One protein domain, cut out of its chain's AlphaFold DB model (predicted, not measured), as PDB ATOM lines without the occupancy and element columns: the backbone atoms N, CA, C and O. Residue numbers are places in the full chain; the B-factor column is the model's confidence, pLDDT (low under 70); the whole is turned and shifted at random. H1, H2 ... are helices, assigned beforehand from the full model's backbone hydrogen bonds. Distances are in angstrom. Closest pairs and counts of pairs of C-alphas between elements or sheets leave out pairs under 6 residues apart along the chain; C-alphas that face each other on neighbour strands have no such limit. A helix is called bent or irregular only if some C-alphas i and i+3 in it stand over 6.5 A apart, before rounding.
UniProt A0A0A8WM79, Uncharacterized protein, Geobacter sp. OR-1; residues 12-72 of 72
ATOM      1  N   PHE A  12       8.030  46.368-124.497       89.31
ATOM      2  CA  PHE A  12       8.337  45.611-123.279       89.31
ATOM      3  C   PHE A  12       9.767  45.867-122.788       89.31
ATOM      4  O   PHE A  12       9.958  46.141-121.606       89.31
ATOM      5  N   ILE A  13      10.759  45.843-123.685       87.81
ATOM      6  CA  ILE A  13      12.157  46.133-123.331       87.81
ATOM      7  C   ILE A  13      12.318  47.613-122.976       87.81
ATOM      8  O   ILE A  13      12.865  47.935-121.923       87.81
ATOM      9  N   ASN A  14      11.788  48.499-123.818       86.50
ATOM     10  CA  ASN A  14      11.979  49.940-123.680       86.50
ATOM     11  C   ASN A  14      11.216  50.548-122.490       86.50
ATOM     12  O   ASN A  14      11.707  51.498-121.886       86.50
ATOM     13  N   ASN A  15      10.049  50.003-122.119       84.50
ATOM     14  CA  ASN A  15       9.248  50.539-121.013       84.50
ATOM     15  C   ASN A  15       9.228  49.638-119.776       84.50
ATOM     16  O   ASN A  15       9.440  50.127-118.671       84.50
ATOM     17  N   LYS A  16       8.952  48.334-119.922       85.12
ATOM     18  CA  LYS A  16       8.602  47.481-118.768       85.12
ATOM     19  C   LYS A  16       9.816  47.007-117.973       85.12
ATOM     20  O   LYS A  16       9.721  46.850-116.761       85.12
ATOM     21  N   ILE A  17      10.950  46.792-118.639       84.38
ATOM     22  CA  ILE A  17      12.178  46.280-118.003       84.38
ATOM     23  C   ILE A  17      13.404  47.170-118.234       84.38
ATOM     24  O   ILE A  17      14.523  46.758-117.928       84.38
ATOM     25  N   SER A  18      13.218  48.397-118.723       83.62
ATOM     26  CA  SER A  18      14.315  49.346-118.957       83.62
ATOM     27  C   SER A  18      15.047  49.741-117.671       83.62
ATOM     28  O   SER A  18      16.252  49.976-117.687       83.62
ATOM     29  N   THR A  19      14.352  49.726-116.533       88.94
ATOM     30  CA  THR A  19      14.926  49.961-115.197       88.94
ATOM     31  C   THR A  19      15.573  48.713-114.581       88.94
ATOM     32  O   THR A  19      16.178  48.797-113.513       88.94
ATOM     33  N   MET A  20      15.486  47.551-115.243       89.12
ATOM     34  CA  MET A  20      15.963  46.254-114.750       89.12
ATOM     35  C   MET A  20      16.967  45.622-115.735       89.12
ATOM     36  O   MET A  20      16.629  44.679-116.456       89.12
ATOM     37  N   PRO A  21      18.232  46.082-115.766       88.00
ATOM     38  CA  PRO A  21      19.197  45.706-116.804       88.00
ATOM     39  C   PRO A  21      19.547  44.208-116.825       88.00
ATOM     40  O   PRO A  21      19.759  43.637-117.894       88.00
ATOM     41  N   ALA A  22      19.579  43.544-115.664       91.06
ATOM     42  CA  ALA A  22      19.824  42.101-115.588       91.06
ATOM     43  C   ALA A  22      18.683  41.299-116.241       91.06
ATOM     44  O   ALA A  22      18.932  40.415-117.062       91.06
ATOM     45  N   THR A  23      17.435  41.659-115.929       89.25
ATOM     46  CA  THR A  23      16.235  41.058-116.522       89.25
ATOM     47  C   THR A  23      16.165  41.344-118.018       89.25
ATOM     48  O   THR A  23      15.931  40.426-118.800       89.25
ATOM     49  N   ALA A  24      16.446  42.583-118.435       89.69
ATOM     50  CA  ALA A  24      16.507  42.968-119.843       89.69
ATOM     51  C   ALA A  24      17.506  42.113-120.623       89.69
ATOM     52  O   ALA A  24      17.162  41.567-121.670       89.69
ATOM     53  N   LYS A  25      18.713  41.910-120.084       90.00
ATOM     54  CA  LYS A  25      19.733  41.066-120.713       90.00
ATOM     55  C   LYS A  25      19.292  39.603-120.816       90.00
ATOM     56  O   LYS A  25      19.508  38.984-121.855       90.00
ATOM     57  N   LEU A  26      18.660  39.061-119.775       90.31
ATOM     58  CA  LEU A  26      18.181  37.676-119.763       90.31
ATOM     59  C   LEU A  26      17.049  37.453-120.778       90.31
ATOM     60  O   LEU A  26      17.131  36.533-121.587       90.31
ATOM     61  N   ILE A  27      16.039  38.327-120.786       90.25
ATOM     62  CA  ILE A  27      14.927  38.278-121.744       90.25
ATOM     63  C   ILE A  27      15.443  38.430-123.175       90.25
ATOM     64  O   ILE A  27      15.092  37.629-124.036       90.25
ATOM     65  N   THR A  28      16.316  39.409-123.425       88.69
ATOM     66  CA  THR A  28      16.902  39.642-124.753       88.69
ATOM     67  C   THR A  28      17.688  38.420-125.226       88.69
ATOM     68  O   THR A  28      17.535  37.994-126.367       88.69
ATOM     69  N   SER A  29      18.479  37.807-124.342       89.94
ATOM     70  CA  SER A  29      19.248  36.605-124.671       89.94
ATOM     71  C   SER A  29      18.339  35.435-125.075       89.94
ATOM     72  O   SER A  29      18.540  34.802-126.115       89.94
ATOM     73  N   SER A  30      17.296  35.177-124.281       89.00
ATOM     74  CA  SER A  30      16.377  34.051-124.486       89.00
ATOM     75  C   SER A  30      15.450  34.248-125.685       89.00
ATOM     76  O   SER A  30      15.340  33.367-126.532       89.00
ATOM     77  N   TYR A  31      14.810  35.410-125.780       90.56
ATOM     78  CA  TYR A  31      13.753  35.660-126.754       90.56
ATOM     79  C   TYR A  31      14.246  36.421-127.977       90.56
ATOM     80  O   TYR A  31      13.807  36.129-129.074       90.56
ATOM     81  N   CYS A  32      15.167  37.375-127.851       89.38
ATOM     82  CA  CYS A  32      15.557  38.204-128.997       89.38
ATOM     83  C   CYS A  32      16.728  37.636-129.806       89.38
ATOM     84  O   CYS A  32      16.807  37.902-131.005       89.38
ATOM     85  N   THR A  33      17.639  36.890-129.175       86.44
ATOM     86  CA  THR A  33      18.836  36.356-129.854       86.44
ATOM     87  C   THR A  33      18.842  34.845-130.028       86.44
ATOM     88  O   THR A  33      19.442  34.357-130.983       86.44
ATOM     89  N   LYS A  34      18.222  34.091-129.110       87.75
ATOM     90  CA  LYS A  34      18.206  32.626-129.179       87.75
ATOM     91  C   LYS A  34      17.040  32.123-130.026       87.75
ATOM     92  O   LYS A  34      17.288  31.395-130.983       87.75
ATOM     93  N   ASN A  35      15.803  32.506-129.699       87.19
ATOM     94  CA  ASN A  35      14.637  32.082-130.474       87.19
ATOM     95  C   ASN A  35      13.505  33.137-130.507       87.19
ATOM     96  O   ASN A  35      12.566  33.058-129.716       87.19
ATOM     97  N   PRO A  36      13.550  34.107-131.444       88.06
ATOM     98  CA  PRO A  36      12.496  35.119-131.612       88.06
ATOM     99  C   PRO A  36      11.120  34.555-131.913       88.06
ATOM    100  O   PRO A  36      10.123  35.147-131.508       88.06
ATOM    101  N   ALA A  37      11.052  33.400-132.573       87.50
ATOM    102  CA  ALA A  37       9.788  32.735-132.859       87.50
ATOM    103  C   ALA A  37       9.080  32.260-131.579       87.50
ATOM    104  O   ALA A  37       7.861  32.165-131.561       87.50
ATOM    105  N   GLU A  38       9.820  32.023-130.493       90.38
ATOM    106  CA  GLU A  38       9.250  31.714-129.177       90.38
ATOM    107  C   GLU A  38       8.908  32.967-128.373       90.38
ATOM    108  O   GLU A  38       8.512  32.854-127.228       90.38
ATOM    109  N   CYS A  39       9.046  34.178-128.908       92.75
ATOM    110  CA  CYS A  39       8.566  35.370-128.219       92.75
ATOM    111  C   CYS A  39       7.097  35.604-128.575       92.75
ATOM    112  O   CYS A  39       6.783  35.938-129.717       92.75
ATOM    113  N   ALA A  40       6.206  35.511-127.587       93.81
ATOM    114  CA  ALA A  40       4.778  35.791-127.739       93.81
ATOM    115  C   ALA A  40       4.525  37.142-128.434       93.81
ATOM    116  O   ALA A  40       3.760  37.229-129.391       93.81
ATOM    117  N   ARG A  41       5.259  38.186-128.028       92.75
ATOM    118  CA  ARG A  41       5.167  39.524-128.634       92.75
ATOM    119  C   ARG A  41       5.617  39.541-130.096       92.75
ATOM    120  O   ARG A  41       5.000  40.225-130.900       92.75
ATOM    121  N   ASN A  42       6.672  38.801-130.440       92.00
ATOM    122  CA  ASN A  42       7.170  38.727-131.815       92.00
ATOM    123  C   ASN A  42       6.189  37.979-132.723       92.00
ATOM    124  O   ASN A  42       5.936  38.432-133.827       92.00
ATOM    125  N   ARG A  43       5.588  36.886-132.234       91.06
ATOM    126  CA  ARG A  43       4.551  36.134-132.962       91.06
ATOM    127  C   ARG A  43       3.336  37.004-133.279       91.06
ATOM    128  O   ARG A  43       2.876  37.018-134.411       91.06
ATOM    129  N   VAL A  44       2.840  37.747-132.288       92.31
ATOM    130  CA  VAL A  44       1.712  38.673-132.473       92.31
ATOM    131  C   VAL A  44       2.074  39.774-133.474       92.31
ATOM    132  O   VAL A  44       1.318  40.016-134.408       92.31
ATOM    133  N   ALA A  45       3.253  40.385-133.339       91.38
ATOM    134  CA  ALA A  45       3.714  41.421-134.260       91.38
ATOM    135  C   ALA A  45       3.796  40.951-135.720       91.38
ATOM    136  O   ALA A  45       3.436  41.703-136.620       91.38
ATOM    137  N   ASP A  46       4.304  39.737-135.930       88.31
ATOM    138  CA  ASP A  46       4.555  39.157-137.252       88.31
ATOM    139  C   ASP A  46       3.251  38.840-137.997       88.31
ATOM    140  O   ASP A  46       3.169  39.013-139.209       88.31
ATOM    141  N   ILE A  47       2.210  38.424-137.269       91.06
ATOM    142  CA  ILE A  47       0.939  37.994-137.866       91.06
ATOM    143  C   ILE A  47      -0.063  39.150-137.955       91.06
ATOM    144  O   ILE A  47      -0.685  39.335-138.998       91.06
ATOM    145  N   ILE A  48      -0.232  39.919-136.874       91.38
ATOM    146  CA  ILE A  48      -1.326  40.902-136.744       91.38
ATOM    147  C   ILE A  48      -0.833  42.342-136.540       91.38
ATOM    148  O   ILE A  48      -1.636  43.271-136.486       91.38
ATOM    149  N   GLY A  49       0.485  42.548-136.458       89.12
ATOM    150  CA  GLY A  49       1.112  43.865-136.367       89.12
ATOM    151  C   GLY A  49       1.450  44.331-134.946       89.12
ATOM    152  O   GLY A  49       0.969  43.811-133.939       89.12
ATOM    153  N   LEU A  50       2.315  45.347-134.869       85.25
ATOM    154  CA  LEU A  50       2.828  45.907-133.611       85.25
ATOM    155  C   LEU A  50       1.756  46.599-132.761       85.25
ATOM    156  O   LEU A  50       1.841  46.571-131.533       85.25
ATOM    157  N   ASP A  51       0.758  47.195-133.411       86.81
ATOM    158  CA  ASP A  51      -0.295  47.977-132.754       86.81
ATOM    159  C   ASP A  51      -1.251  47.102-131.936       86.81
ATOM    160  O   ASP A  51      -1.863  47.565-130.975       86.81
ATOM    161  N   MET A  52      -1.337  45.816-132.280       87.94
ATOM    162  CA  MET A  52      -2.198  44.848-131.608       87.94
ATOM    163  C   MET A  52      -1.540  44.210-130.380       87.94
ATOM    164  O   MET A  52      -2.185  43.434-129.680       87.94
ATOM    165  N   ILE A  53      -0.266  44.507-130.096       88.69
ATOM    166  CA  ILE A  53       0.454  43.909-128.969       88.69
ATOM    167  C   ILE A  53       0.080  44.630-127.668       88.69
ATOM    168  O   ILE A  53       0.476  45.784-127.470       88.69
ATOM    169  N   PRO A  54      -0.557  43.951-126.698       88.38
ATOM    170  CA  PRO A  54      -0.863  44.564-125.416       88.38
ATOM    171  C   PRO A  54       0.408  44.963-124.657       88.38
ATOM    172  O   PRO A  54       1.434  44.267-124.675       88.38
ATOM    173  N   ALA A  55       0.337  46.068-123.913       84.88
ATOM    174  CA  ALA A  55       1.425  46.504-123.035       84.88
ATOM    175  C   ALA A  55       1.754  45.459-121.950       84.88
ATOM    176  O   ALA A  55       2.907  45.329-121.530       84.88
ATOM    177  N   ASP A  56       0.754  44.676-121.542       86.25
ATOM    178  CA  ASP A  56       0.902  43.641-120.524       86.25
ATOM    179  C   ASP A  56       1.308  42.265-121.056       86.25
ATOM    180  O   ASP A  56       1.713  41.425-120.255       86.25
ATOM    181  N   LEU A  57       1.323  42.059-122.379       90.38
ATOM    182  CA  LEU A  57       1.733  40.786-122.971       90.38
ATOM    183  C   LEU A  57       3.223  40.526-122.711       90.38
ATOM    184  O   LEU A  57       4.095  41.214-123.251       90.38
ATOM    185  N   SER A  58       3.538  39.522-121.898       91.25
ATOM    186  CA  SER A  58       4.931  39.147-121.647       91.25
ATOM    187  C   SER A  58       5.493  38.280-122.789       91.25
ATOM    188  O   SER A  58       4.728  37.600-123.468       91.25
ATOM    189  N   PRO A  59       6.822  38.248-123.016       92.12
ATOM    190  CA  PRO A  59       7.441  37.384-124.030       92.12
ATOM    191  C   PRO A  59       7.125  35.889-123.875       92.12
ATOM    192  O   PRO A  59       7.135  35.170-124.869       92.12
ATOM    193  N   SER A  60       6.839  35.437-122.649       93.44
ATOM    194  CA  SER A  60       6.501  34.051-122.305       93.44
ATOM    195  C   SER A  60       4.997  33.758-122.279       93.44
ATOM    196  O   SER A  60       4.612  32.628-121.993       93.44
ATOM    197  N   ASP A  61       4.141  34.758-122.500       93.88
ATOM    198  CA  ASP A  61       2.687  34.614-122.372       93.88
ATOM    199  C   ASP A  61       2.063  34.086-123.669       93.88
ATOM    200  O   ASP A  61       1.453  34.814-124.456       93.88
ATOM    201  N   TYR A  62       2.291  32.800-123.929       93.50
ATOM    202  CA  TYR A  62       1.815  32.139-125.143       93.50
ATOM    203  C   TYR A  62       0.300  32.025-125.186       93.50
ATOM    204  O   TYR A  62      -0.280  32.163-126.253       93.50
ATOM    205  N   GLU A  63      -0.340  31.835-124.032       93.81
ATOM    206  CA  GLU A  63      -1.789  31.686-123.966       93.81
ATOM    207  C   GLU A  63      -2.497  32.969-124.416       93.81
ATOM    208  O   GLU A  63      -3.434  32.916-125.211       93.81
ATOM    209  N   MET A  64      -2.036  34.136-123.949       92.44
ATOM    210  CA  MET A  64      -2.590  35.410-124.407       92.44
ATOM    211  C   MET A  64      -2.254  35.681-125.879       92.44
ATOM    212  O   MET A  64      -3.116  36.164-126.610       92.44
ATOM    213  N   ALA A  65      -1.042  35.350-126.338       93.44
ATOM    214  CA  ALA A  65      -0.696  35.492-127.752       93.44
ATOM    215  C   ALA A  65      -1.581  34.629-128.656       93.44
ATOM    216  O   ALA A  65      -2.106  35.136-129.640       93.44
ATOM    217  N   ASP A  66      -1.795  33.361-128.316       93.69
ATOM    218  CA  ASP A  66      -2.627  32.460-129.110       93.69
ATOM    219  C   ASP A  66      -4.089  32.939-129.152       93.69
ATOM    220  O   ASP A  66      -4.722  32.850-130.201       93.69
ATOM    221  N   LYS A  67      -4.609  33.527-128.062       93.50
ATOM    222  CA  LYS A  67      -5.935  34.177-128.057       93.50
ATOM    223  C   LYS A  67      -5.998  35.361-129.026       93.50
ATOM    224  O   LYS A  67      -6.908  35.407-129.842       93.50
ATOM    225  N   LEU A  68      -5.018  36.267-128.985       92.19
ATOM    226  CA  LEU A  68      -4.958  37.421-129.897       92.19
ATOM    227  C   LEU A  68      -4.871  36.993-131.364       92.19
ATOM    228  O   LEU A  68      -5.496  37.596-132.227       92.19
ATOM    229  N   LEU A  69      -4.092  35.948-131.639       91.12
ATOM    230  CA  LEU A  69      -3.917  35.404-132.982       91.12
ATOM    231  C   LEU A  69      -5.149  34.649-133.484       91.12
ATOM    232  O   LEU A  69      -5.359  34.579-134.687       91.12
ATOM    233  N   ALA A  70      -5.946  34.065-132.588       93.00
ATOM    234  CA  ALA A  70      -7.191  33.393-132.949       93.00
ATOM    235  C   ALA A  70      -8.342  34.376-133.236       93.00
ATOM    236  O   ALA A  70      -9.299  34.003-133.911       93.00
ATOM    237  N   GLU A  71      -8.270  35.598-132.702       86.06
ATOM    238  CA  GLU A  71      -9.284  36.650-132.871       86.06
ATOM    239  C   GLU A  71      -9.026  37.583-134.070       86.06
ATOM    240  O   GLU A  71      -9.871  38.430-134.366       86.06
ATOM    241  N   ALA A  72      -7.884  37.438-134.749       76.81
ATOM    242  CA  ALA A  72      -7.460  38.269-135.878       76.81
ATOM    243  C   ALA A  72      -7.688  37.598-137.238       76.81
ATOM    244  O   ALA A  72      -8.008  38.340-138.196       76.81
TER     245      ALA A  72
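This is residues 12 to 72 of the 72 residues of an uncharacterized protein of Geobacter sp. OR-1 (UniProt A0A0A8WM79). H3 and H4 lie side by side at one end of an elongated shape, with a long loop folding back between them; H2 and the short H1 make a looser pair at the other end. The printed part has 61 residues, with four named helices in the order H1, H2, H3, H4 and no named strand: all helix. It is compact, with a radius of gyration of the C-alphas of 11.4 A, and spans 34 by 22 by 17 A.

Find C-alpha 12 at (8.337, 45.611, -123.279), where H1, residues 12 to 16, begins. H2, residues 21 to 34, runs 18.0 A; it is neither bent nor irregular, but only just: C-alphas 30 and 33 are 6.3 A apart. H3, residues 40 to 48, and H4, residues 62 to 70, each run 12.0 A; H4 ends at C-alpha 70, (-7.191, 33.393, -132.949).

H1 and H2 are close but not clearly touching; their closest C-alphas, of Ile 13 and Ala 24, are 6.4 A apart. H2 and H3 are apart. H3 and H4 touch, closest at the C-alphas of Ala 40 and Tyr 62, 5.4 A, with a shallow tilt of 7 degrees, the same way. Every O i to N i+4 pair is within hydrogen-bond range in H1, H3 and H4, and 8 of 10 in H2.

The farthest C-alphas, of Ala 22 and Glu 71, are 34.3 A apart. The link from H3 to H4, residues 49 to 61, is long. The printed part has no cut, and no printed residue is under 70 in pLDDT.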